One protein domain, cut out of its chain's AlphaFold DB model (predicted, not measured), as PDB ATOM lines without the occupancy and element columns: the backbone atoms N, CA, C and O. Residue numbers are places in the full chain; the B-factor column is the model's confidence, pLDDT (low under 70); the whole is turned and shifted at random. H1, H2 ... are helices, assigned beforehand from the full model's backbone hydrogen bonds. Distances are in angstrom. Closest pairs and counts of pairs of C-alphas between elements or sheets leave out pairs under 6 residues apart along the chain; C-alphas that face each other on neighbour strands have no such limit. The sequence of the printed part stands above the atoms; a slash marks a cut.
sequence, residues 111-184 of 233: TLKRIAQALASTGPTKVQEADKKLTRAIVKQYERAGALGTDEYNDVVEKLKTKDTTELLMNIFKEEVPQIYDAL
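What this domain is: This is residues 111 to 184 of the 233 residues of the protein "Hypothetical protein" of Minutocellus polymorphus (UniProt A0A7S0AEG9). Two helices, the long H2 and the shorter H4, run side by side in opposite ways as a narrow V, and H1 and H5 pack side by side across its narrow end. The small helix H3 sits near the wider end, close to both H2 and H4, after a loop that turns back from the end of H2. The printed part has 74 residues with five named helices, in the order H1, H2, H3, H4, H5, and no named strand; the class is all helix. It is only just compact, close to loose, with a radius of gyration of the C-alphas of 13.5 A, and its elongated outline spans 40 by 23 by 20 A.

How they stand to each other: H2, residues 124 to 144, is the longest helix. It touches H4, residues 163 to 176, with the closest C-alphas, those of Ala 130 and Glu 176, 5.6 A apart. The two run opposite ways at a shallow tilt of 34 degrees, only just short of steep. H3, residues 154 to 159, is close to H2 but not clearly touching; the closest C-alphas, those of Ile 138 and Val 156, are 7.7 A apart. H3 is also close to H4 but not clearly touching, with the closest C-alphas, those of Lys 159 and Thr 165, 7.0 A apart, and their lines are about perpendicular at 75 degrees. H5, residues 178 to 184, touches H4, which meets it with residues 170 to 174 alone; the closest C-alphas, those of Lys 174 and Tyr 181, are 5.4 A apart. H4 and H5 run opposite ways at a steep tilt of 50 degrees. H1, residues 111 to 122, touches H5 at a shallow tilt of 18 degrees, opposite ways, and their closest C-alphas, those of Ala 118 and Ile 180, are 5.2 A apart. H1 and H2 meet only through their link. H1 is apart from H3 and H4, and H5 is apart from H2 and H3. Two of the three touching pairs are at a shallow tilt, and the packing is mostly aligned, but only just. In H1, H2, H3, H4 and H5 every O i to N i+4 pair is within hydrogen-bond range.

Where its parts are: H2 is 30.5 A long from C-alpha 124 at (-10.790, -41.353, 9.121) to C-alpha 144 at (-39.428, -31.000, 11.420). H4 is 20.2 A long, H1 16.3 A, H5 9.8 A and H3 8.5 A. H1 begins with C-alpha 111 at (-13.665, -52.851, 24.978), and H5 ends with C-alpha 184 at (-18.903, -50.200, 20.854).

The domain as a whole: The two C-alphas farthest apart, those of Lys 113 and Gly 146, are 41.2 A apart, while those of Thr 111 and Leu 184, the first and last printed, are 7.2 A apart. The printed part has no cut. No link is long: H2 to H3, with 9 residues between, is short, and the other three are tight. The mean pLDDT of the printed part is 73.7, and residues 141 to 165 are under 70 in this model.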
ATOM      1  N   THR A 111     -12.806 -53.847  25.647       73.94
ATOM      2  CA  THR A 111     -13.665 -52.851  24.978       73.94
ATOM      3  C   THR A 111     -12.869 -51.733  24.326       73.94
ATOM      4  O   THR A 111     -12.964 -51.558  23.111       73.94
ATOM      5  N   LEU A 112     -11.986 -51.069  25.064       76.00
ATOM      6  CA  LEU A 112     -11.135 -50.012  24.521       76.00
ATOM      7  C   LEU A 112     -10.206 -50.526  23.413       76.00
ATOM      8  O   LEU A 112     -10.053 -49.866  22.384       76.00
ATOM      9  N   LYS A 113      -9.640 -51.731  23.567       80.50
ATOM     10  CA  LYS A 113      -8.797 -52.354  22.536       80.50
ATOM     11  C   LYS A 113      -9.561 -52.603  21.232       80.50
ATOM     12  O   LYS A 113      -9.038 -52.296  20.162       80.50
ATOM     13  N   ARG A 114     -10.781 -53.145  21.305       81.31
ATOM     14  CA  ARG A 114     -11.624 -53.408  20.124       81.31
ATOM     15  C   ARG A 114     -12.033 -52.118  19.425       81.31
ATOM     16  O   ARG A 114     -11.940 -52.048  18.204       81.31
ATOM     17  N   ILE A 115     -12.393 -51.087  20.188       80.25
ATOM     18  CA  ILE A 115     -12.724 -49.762  19.643       80.25
ATOM     19  C   ILE A 115     -11.522 -49.175  18.897       80.25
ATOM     20  O   ILE A 115     -11.661 -48.742  17.756       80.25
ATOM     21  N   ALA A 116     -10.328 -49.211  19.498       80.75
ATOM     22  CA  ALA A 116      -9.113 -48.712  18.856       80.75
ATOM     23  C   ALA A 116      -8.799 -49.458  17.547       80.75
ATOM     24  O   ALA A 116      -8.456 -48.835  16.543       80.75
ATOM     25  N   GLN A 117      -8.963 -50.786  17.535       85.44
ATOM     26  CA  GLN A 117      -8.794 -51.604  16.331       85.44
ATOM     27  C   GLN A 117      -9.820 -51.254  15.248       85.44
ATOM     28  O   GLN A 117      -9.434 -51.076  14.097       85.44
ATOM     29  N   ALA A 118     -11.094 -51.109  15.619       84.62
ATOM     30  CA  ALA A 118     -12.169 -50.755  14.698       84.62
ATOM     31  C   ALA A 118     -11.981 -49.360  14.085       84.62
ATOM     32  O   ALA A 118     -12.223 -49.163  12.895       84.62
ATOM     33  N   LEU A 119     -11.512 -48.389  14.874       80.88
ATOM     34  CA  LEU A 119     -11.174 -47.053  14.379       80.88
ATOM     35  C   LEU A 119     -10.013 -47.108  13.379       80.88
ATOM     36  O   LEU A 119     -10.096 -46.508  12.305       80.88
ATOM     37  N   ALA A 120      -8.961 -47.866  13.701       84.69
ATOM     38  CA  ALA A 120      -7.807 -48.032  12.824       84.69
ATOM     39  C   ALA A 120      -8.174 -48.706  11.489       84.69
ATOM     40  O   ALA A 120      -7.662 -48.304  10.446       84.69
ATOM     41  N   SER A 121      -9.074 -49.695  11.500       85.50
ATOM     42  CA  SER A 121      -9.503 -50.417  10.294       85.50
ATOM     43  C   SER A 121     -10.561 -49.683   9.465       85.50
ATOM     44  O   SER A 121     -10.622 -49.872   8.250       85.50
ATOM     45  N   THR A 122     -11.388 -48.842  10.092       83.62
ATOM     46  CA  THR A 122     -12.448 -48.079   9.405       83.62
ATOM     47  C   THR A 122     -11.887 -46.884   8.630       83.62
ATOM     48  O   THR A 122     -12.388 -46.557   7.551       83.62
ATOM     49  N   GLY A 123     -10.818 -46.266   9.143       83.81
ATOM     50  CA  GLY A 123     -10.162 -45.113   8.531       83.81
ATOM     51  C   GLY A 123     -10.926 -43.791   8.729       83.81
ATOM     52  O   GLY A 123     -12.150 -43.776   8.886       83.81
ATOM     53  N   PRO A 124     -10.227 -42.642   8.707       81.62
ATOM     54  CA  PRO A 124     -10.790 -41.353   9.121       81.62
ATOM     55  C   PRO A 124     -11.903 -40.832   8.201       81.62
ATOM     56  O   PRO A 124     -12.797 -40.130   8.668       81.62
ATOM     57  N   THR A 125     -11.878 -41.170   6.909       84.00
ATOM     58  CA  THR A 125     -12.865 -40.686   5.930       84.00
ATOM     59  C   THR A 125     -14.263 -41.238   6.202       84.00
ATOM     60  O   THR A 125     -15.219 -40.471   6.243       84.00
ATOM     61  N   LYS A 126     -14.384 -42.546   6.474       81.19
ATOM     62  CA  LYS A 126     -15.678 -43.182   6.777       81.19
ATOM     63  C   LYS A 126     -16.270 -42.691   8.095       81.19
ATOM     64  O   LYS A 126     -17.474 -42.484   8.197       81.19
ATOM     65  N   VAL A 127     -15.418 -42.445   9.093       79.38
ATOM     66  CA  VAL A 127     -15.845 -41.847  10.368       79.38
ATOM     67  C   VAL A 127     -16.430 -40.449  10.143       79.38
ATOM     68  O   VAL A 127     -17.497 -40.142  10.663       79.38
ATOM     69  N   GLN A 128     -15.783 -39.621   9.313       81.50
ATOM     70  CA  GLN A 128     -16.302 -38.294   8.961       81.50
ATOM     71  C   GLN A 128     -17.612 -38.356   8.162       81.50
ATOM     72  O   GLN A 128     -18.466 -37.484   8.307       81.50
ATOM     73  N   GLU A 129     -17.785 -39.354   7.297       82.38
ATOM     74  CA  GLU A 129     -19.037 -39.557   6.559       82.38
ATOM     75  C   GLU A 129     -20.193 -39.931   7.492       82.38
ATOM     76  O   GLU A 129     -21.268 -39.328   7.395       82.38
ATOM     77  N   ALA A 130     -19.952 -40.842   8.441       77.75
ATOM     78  CA  ALA A 130     -20.919 -41.210   9.470       77.75
ATOM     79  C   ALA A 130     -21.323 -40.001  10.332       77.75
ATOM     80  O   ALA A 130     -22.514 -39.759  10.529       77.75
ATOM     81  N   ASP A 131     -20.353 -39.190  10.762       76.19
ATOM     82  CA  ASP A 131     -20.585 -37.965  11.538       76.19
ATOM     83  C   ASP A 131     -21.431 -36.930  10.770       76.19
ATOM     84  O   ASP A 131     -22.433 -36.405  11.271       76.19
ATOM     85  N   LYS A 132     -21.122 -36.708   9.486       80.56
ATOM     86  CA  LYS A 132     -21.926 -35.840   8.608       80.56
ATOM     87  C   LYS A 132     -23.340 -36.379   8.394       80.56
ATOM     88  O   LYS A 132     -24.288 -35.597   8.281       80.56
ATOM     89  N   LYS A 133     -23.519 -37.701   8.272       81.44
ATOM     90  CA  LYS A 133     -24.845 -38.328   8.123       81.44
ATOM     91  C   LYS A 133     -25.663 -38.167   9.405       81.44
ATOM     92  O   LYS A 133     -26.817 -37.756   9.309       81.44
ATOM     93  N   LEU A 134     -25.051 -38.388  10.567       76.25
ATOM     94  CA  LEU A 134     -25.662 -38.166  11.877       76.25
ATOM     95  C   LEU A 134     -26.108 -36.717  12.052       76.25
ATOM     96  O   LEU A 134     -27.285 -36.469  12.305       76.25
ATOM     97  N   THR A 135     -25.201 -35.764  11.834       74.31
ATOM     98  CA  THR A 135     -25.496 -34.332  11.959       74.31
ATOM     99  C   THR A 135     -26.685 -33.937  11.084       74.31
ATOM    100  O   THR A 135     -27.634 -33.323  11.561       74.31
ATOM    101  N   ARG A 136     -26.701 -34.365   9.812       80.31
ATOM    102  CA  ARG A 136     -27.830 -34.101   8.904       80.31
ATOM    103  C   ARG A 136     -29.133 -34.746   9.370       80.31
ATOM    104  O   ARG A 136     -30.189 -34.137   9.222       80.31
ATOM    105  N   ALA A 137     -29.079 -35.972   9.888       76.88
ATOM    106  CA  ALA A 137     -30.264 -36.678  10.362       76.88
ATOM    107  C   ALA A 137     -30.874 -35.989  11.592       76.88
ATOM    108  O   ALA A 137     -32.086 -35.773  11.621       76.88
ATOM    109  N   ILE A 138     -30.033 -35.565  12.538       71.69
ATOM    110  CA  ILE A 138     -30.440 -34.801  13.721       71.69
ATOM    111  C   ILE A 138     -31.038 -33.457  13.299       71.69
ATOM    112  O   ILE A 138     -32.183 -33.177  13.643       71.69
ATOM    113  N   VAL A 139     -30.329 -32.659  12.490       73.25
ATOM    114  CA  VAL A 139     -30.834 -31.359  12.006       73.25
ATOM    115  C   VAL A 139     -32.210 -31.522  11.360       73.25
ATOM    116  O   VAL A 139     -33.156 -30.855  11.762       73.25
ATOM    117  N   LYS A 140     -32.371 -32.493  10.455       75.56
ATOM    118  CA  LYS A 140     -33.648 -32.766   9.783       75.56
ATOM    119  C   LYS A 140     -34.766 -33.189  10.742       75.56
ATOM    120  O   LYS A 140     -35.926 -32.850  10.513       75.56
ATOM    121  N   GLN A 141     -34.456 -33.960  11.783       69.88
ATOM    122  CA  GLN A 141     -35.430 -34.357  12.802       69.88
ATOM    123  C   GLN A 141     -35.925 -33.142  13.599       69.88
ATOM    124  O   GLN A 141     -37.128 -33.007  13.812       69.88
ATOM    125  N   TYR A 142     -35.025 -32.228  13.971       67.00
ATOM    126  CA  TYR A 142     -35.364 -31.045  14.769       67.00
ATOM    127  C   TYR A 142     -35.943 -29.881  13.944       67.00
ATOM    128  O   TYR A 142     -36.820 -29.176  14.444       67.00
ATOM    129  N   GLU A 143     -35.568 -29.732  12.667       69.06
ATOM    130  CA  GLU A 143     -36.250 -28.846  11.707       69.06
ATOM    131  C   GLU A 143     -37.737 -29.201  11.598       69.06
ATOM    132  O   GLU A 143     -38.605 -28.333  11.669       69.06
ATOM    133  N   ARG A 144     -38.046 -30.499  11.488       63.62
ATOM    134  CA  ARG A 144     -39.428 -31.000  11.420       63.62
ATOM    135  C   ARG A 144     -40.212 -30.788  12.713       63.62
ATOM    136  O   ARG A 144     -41.432 -30.689  12.657       63.62
ATOM    137  N   ALA A 145     -39.524 -30.721  13.849       63.28
ATOM    138  CA  ALA A 145     -40.120 -30.463  15.155       63.28
ATOM    139  C   ALA A 145     -40.295 -28.960  15.461       63.28
ATOM    140  O   ALA A 145     -40.813 -28.621  16.522       63.28
ATOM    141  N   GLY A 146     -39.868 -28.057  14.564       56.66
ATOM    142  CA  GLY A 146     -39.970 -26.605  14.758       56.66
ATOM    143  C   GLY A 146     -39.080 -26.054  15.880       56.66
ATOM    144  O   GLY A 146     -39.383 -25.001  16.431       56.66
ATOM    145  N   ALA A 147     -38.006 -26.768  16.242       57.22
ATOM    146  CA  ALA A 147     -37.271 -26.584  17.497       57.22
ATOM    147  C   ALA A 147     -35.807 -26.119  17.322       57.22
ATOM    148  O   ALA A 147     -34.934 -26.545  18.083       57.22
ATOM    149  N   LEU A 148     -35.508 -25.281  16.321       52.97
ATOM    150  CA  LEU A 148     -34.149 -24.758  16.108       52.97
ATOM    151  C   LEU A 148     -33.995 -23.305  16.580       52.97
ATOM    152  O   LEU A 148     -34.514 -22.380  15.958       52.97
ATOM    153  N   GLY A 149     -33.237 -23.132  17.669       53.56
ATOM    154  CA  GLY A 149     -32.467 -21.925  17.981       53.56
ATOM    155  C   GLY A 149     -31.027 -22.057  17.459       53.56
ATOM    156  O   GLY A 149     -30.613 -23.141  17.055       53.56
ATOM    157  N   THR A 150     -30.283 -20.950  17.413       51.69
ATOM    158  CA  THR A 150     -29.074 -20.778  16.584       51.69
ATOM    159  C   THR A 150     -27.756 -21.355  17.113       51.69
ATOM    160  O   THR A 150     -26.776 -21.260  16.379       51.69
ATOM    161  N   ASP A 151     -27.690 -21.991  18.288       52.25
ATOM    162  CA  ASP A 151     -26.394 -22.343  18.894       52.25
ATOM    163  C   ASP A 151     -26.131 -23.857  19.067       52.25
ATOM    164  O   ASP A 151     -26.823 -24.577  19.782       52.25
ATOM    165  N   GLU A 152     -25.086 -24.284  18.347       59.00
ATOM    166  CA  GLU A 152     -23.978 -25.205  18.659       59.00
ATOM    167  C   GLU A 152     -24.202 -26.513  19.449       59.00
ATOM    168  O   GLU A 152     -24.636 -26.526  20.593       59.00
ATOM    169  N   TYR A 153     -23.737 -27.611  18.823       50.72
ATOM    170  CA  TYR A 153     -23.244 -28.921  19.313       50.72
ATOM    171  C   TYR A 153     -23.638 -29.427  20.720       50.72
ATOM    172  O   TYR A 153     -24.045 -30.578  20.853       50.72
ATOM    173  N   ASN A 154     -23.546 -28.610  21.767       51.50
ATOM    174  CA  ASN A 154     -24.021 -28.930  23.116       51.50
ATOM    175  C   ASN A 154     -25.524 -29.232  23.142       51.50
ATOM    176  O   ASN A 154     -25.951 -30.178  23.803       51.50
ATOM    177  N   ASP A 155     -26.305 -28.498  22.350       58.72
ATOM    178  CA  ASP A 155     -27.745 -28.714  22.219       58.72
ATOM    179  C   ASP A 155     -28.030 -30.087  21.582       58.72
ATOM    180  O   ASP A 155     -28.942 -30.809  21.982       58.72
ATOM    181  N   VAL A 156     -27.172 -30.510  20.643       55.22
ATOM    182  CA  VAL A 156     -27.203 -31.852  20.048       55.22
ATOM    183  C   VAL A 156     -26.871 -32.916  21.094       55.22
ATOM    184  O   VAL A 156     -27.591 -33.904  21.175       55.22
ATOM    185  N   VAL A 157     -25.841 -32.720  21.924       54.94
ATOM    186  CA  VAL A 157     -25.429 -33.685  22.960       54.94
ATOM    187  C   VAL A 157     -26.494 -33.880  24.045       54.94
ATOM    188  O   VAL A 157     -26.731 -35.015  24.461       54.94
ATOM    189  N   GLU A 158     -27.185 -32.826  24.486       57.84
ATOM    190  CA  GLU A 158     -28.328 -32.991  25.398       57.84
ATOM    191  C   GLU A 158     -29.486 -33.734  24.728       57.84
ATOM    192  O   GLU A 158     -30.081 -34.639  25.317       57.84
ATOM    193  N   LYS A 159     -29.753 -33.420  23.460       58.03
ATOM    194  CA  LYS A 159     -30.794 -34.060  22.649       58.03
ATOM    195  C   LYS A 159     -30.486 -35.532  22.317       58.03
ATOM    196  O   LYS A 159     -31.424 -36.329  22.200       58.03
ATOM    197  N   LEU A 160     -29.208 -35.935  22.261       55.41
ATOM    198  CA  LEU A 160     -28.762 -37.335  22.127       55.41
ATOM    199  C   LEU A 160     -29.218 -38.223  23.301       55.41
ATOM    200  O   LEU A 160     -29.329 -39.432  23.120       55.41
ATOM    201  N   LYS A 161     -29.531 -37.658  24.479       58.28
ATOM    202  CA  LYS A 161     -30.001 -38.425  25.654       58.28
ATOM    203  C   LYS A 161     -31.428 -38.969  25.511       58.28
ATOM    204  O   LYS A 161     -31.905 -39.691  26.383       58.28
ATOM    205  N   THR A 162     -32.130 -38.625  24.434       65.00
ATOM    206  CA  THR A 162     -33.471 -39.147  24.148       65.00
ATOM    207  C   THR A 162     -33.400 -40.536  23.507       65.00
ATOM    208  O   THR A 162     -32.479 -40.836  22.741       65.00
ATOM    209  N   LYS A 163     -34.397 -41.388  23.790       63.25
ATOM    210  CA  LYS A 163     -34.509 -42.743  23.220       63.25
ATOM    211  C   LYS A 163     -34.470 -42.715  21.684       63.25
ATOM    212  O   LYS A 163     -33.659 -43.415  21.085       63.25
ATOM    213  N   ASP A 164     -35.248 -41.823  21.074       66.19
ATOM    214  CA  ASP A 164     -35.362 -41.695  19.615       66.19
ATOM    215  C   ASP A 164     -34.036 -41.296  18.950       66.19
ATOM    216  O   ASP A 164     -33.677 -41.805  17.887       66.19
ATOM    217  N   THR A 165     -33.266 -40.408  19.586       68.00
ATOM    218  CA  THR A 165     -31.975 -39.968  19.041       68.00
ATOM    219  C   THR A 165     -30.884 -41.023  19.258       68.00
ATOM    220  O   THR A 165     -30.023 -41.203  18.395       68.00
ATOM    221  N   THR A 166     -30.946 -41.777  20.361       70.81
ATOM    222  CA  THR A 166     -30.055 -42.923  20.598       70.81
ATOM    223  C   THR A 166     -30.263 -44.002  19.533       70.81
ATOM    224  O   THR A 166     -29.294 -44.464  18.935       70.81
ATOM    225  N   GLU A 167     -31.511 -44.371  19.230       76.12
ATOM    226  CA  GLU A 167     -31.817 -45.356  18.182       76.12
ATOM    227  C   GLU A 167     -31.344 -44.893  16.795       76.12
ATOM    228  O   GLU A 167     -30.747 -45.673  16.045       76.12
ATOM    229  N   LEU A 168     -31.536 -43.611  16.464       76.50
ATOM    230  CA  LEU A 168     -31.035 -43.020  15.222       76.50
ATOM    231  C   LEU A 168     -29.506 -43.121  15.109       76.50
ATOM    232  O   LEU A 168     -28.994 -43.530  14.065       76.50
ATOM    233  N   LEU A 169     -28.784 -42.774  16.179       78.81
ATOM    234  CA  LEU A 169     -27.325 -42.872  16.238       78.81
ATOM    235  C   LEU A 169     -26.855 -44.311  15.999       78.81
ATOM    236  O   LEU A 169     -25.987 -44.543  15.154       78.81
ATOM    237  N   MET A 170     -27.460 -45.271  16.704       81.44
ATOM    238  CA  MET A 170     -27.117 -46.688  16.580       81.44
ATOM    239  C   MET A 170     -27.331 -47.199  15.155       81.44
ATOM    240  O   MET A 170     -26.457 -47.872  14.612       81.44
ATOM    241  N   ASN A 171     -28.441 -46.825  14.513       84.56
ATOM    242  CA  ASN A 171     -28.728 -47.219  13.135       84.56
ATOM    243  C   ASN A 171     -27.710 -46.644  12.142       84.56
ATOM    244  O   ASN A 171     -27.202 -47.375  11.293       84.56
ATOM    245  N   ILE A 172     -27.351 -45.363  12.273       82.88
ATOM    246  CA  ILE A 172     -26.351 -44.734  11.397       82.88
ATOM    247  C   ILE A 172     -24.988 -45.404  11.564       82.88
ATOM    248  O   ILE A 172     -24.325 -45.700  10.574       82.88
ATOM    249  N   PHE A 173     -24.573 -45.682  12.798       82.81
ATOM    250  CA  PHE A 173     -23.282 -46.322  13.048       82.81
ATOM    251  C   PHE A 173     -23.257 -47.753  12.514       82.81
ATOM    252  O   PHE A 173     -22.264 -48.167  11.921       82.81
ATOM    253  N   LYS A 174     -24.361 -48.489  12.668       87.12
ATOM    254  CA  LYS A 174     -24.508 -49.847  12.141       87.12
ATOM    255  C   LYS A 174     -24.433 -49.898  10.612       87.12
ATOM    256  O   LYS A 174     -23.874 -50.848  10.075       87.12
ATOM    257  N   GLU A 175     -24.967 -48.894   9.915       87.62
ATOM    258  CA  GLU A 175     -24.921 -48.807   8.449       87.62
ATOM    259  C   GLU A 175     -23.568 -48.312   7.918       87.62
ATOM    260  O   GLU A 175     -22.995 -48.915   7.013       87.62
ATOM    261  N   GLU A 176     -23.056 -47.210   8.468       84.94
ATOM    262  CA  GLU A 176     -21.919 -46.481   7.887       84.94
ATOM    263  C   GLU A 176     -20.567 -47.001   8.389       84.94
ATOM    264  O   GLU A 176     -19.586 -47.075   7.644       84.94
ATOM    265  N   VAL A 177     -20.505 -47.377   9.667       86.19
ATOM    266  CA  VAL A 177     -19.276 -47.803  10.346       86.19
ATOM    267  C   VAL A 177     -19.511 -49.071  11.181       86.19
ATOM    268  O   VAL A 177     -19.244 -49.082  12.386       86.19
ATOM    269  N   PRO A 178     -19.960 -50.181  10.558       88.75
ATOM    270  CA  PRO A 178     -20.384 -51.394  11.267       88.75
ATOM    271  C   PRO A 178     -19.314 -51.965  12.202       88.75
ATOM    272  O   PRO A 178     -19.631 -52.453  13.277       88.75
ATOM    273  N   GLN A 179     -18.032 -51.843  11.844       86.75
ATOM    274  CA  GLN A 179     -16.920 -52.301  12.687       86.75
ATOM    275  C   GLN A 179     -16.826 -51.511  14.000       86.75
ATOM    276  O   GLN A 179     -16.532 -52.079  15.050       86.75
ATOM    277  N   ILE A 180     -17.084 -50.199  13.947       84.75
ATOM    278  CA  ILE A 180     -17.105 -49.325  15.123       84.75
ATOM    279  C   ILE A 180     -18.362 -49.605  15.949       84.75
ATOM    280  O   ILE A 180     -18.263 -49.721  17.169       84.75
ATOM    281  N   TYR A 181     -19.518 -49.772  15.297       88.06
ATOM    282  CA  TYR A 181     -20.758 -50.171  15.965       88.06
ATOM    283  C   TYR A 181     -20.595 -51.486  16.735       88.06
ATOM    284  O   TYR A 181     -20.923 -51.555  17.919       88.06
ATOM    285  N   ASP A 182     -20.052 -52.520  16.092       88.19
ATOM    286  CA  ASP A 182     -19.856 -53.825  16.720       88.19
ATOM    287  C   ASP A 182     -18.903 -53.720  17.917       88.19
ATOM    288  O   ASP A 182     -19.214 -54.230  18.992       88.19
ATOM    289  N   ALA A 183     -17.792 -52.992  17.780       81.81
ATOM    290  CA  ALA A 183     -16.836 -52.807  18.868       81.81
ATOM    291  C   ALA A 183     -17.400 -52.012  20.064       81.81
ATOM    292  O   ALA A 183     -17.003 -52.269  21.203       81.81
ATOM    293  N   LEU A 184     -18.296 -51.047  19.818       79.81
ATOM    294  CA  LEU A 184     -18.903 -50.200  20.854       79.81
ATOM    295  C   LEU A 184     -20.119 -50.843  21.530       79.81
ATOM    296  O   LEU A 184     -20.319 -50.654  22.732       79.81
TER     297      LEU A 184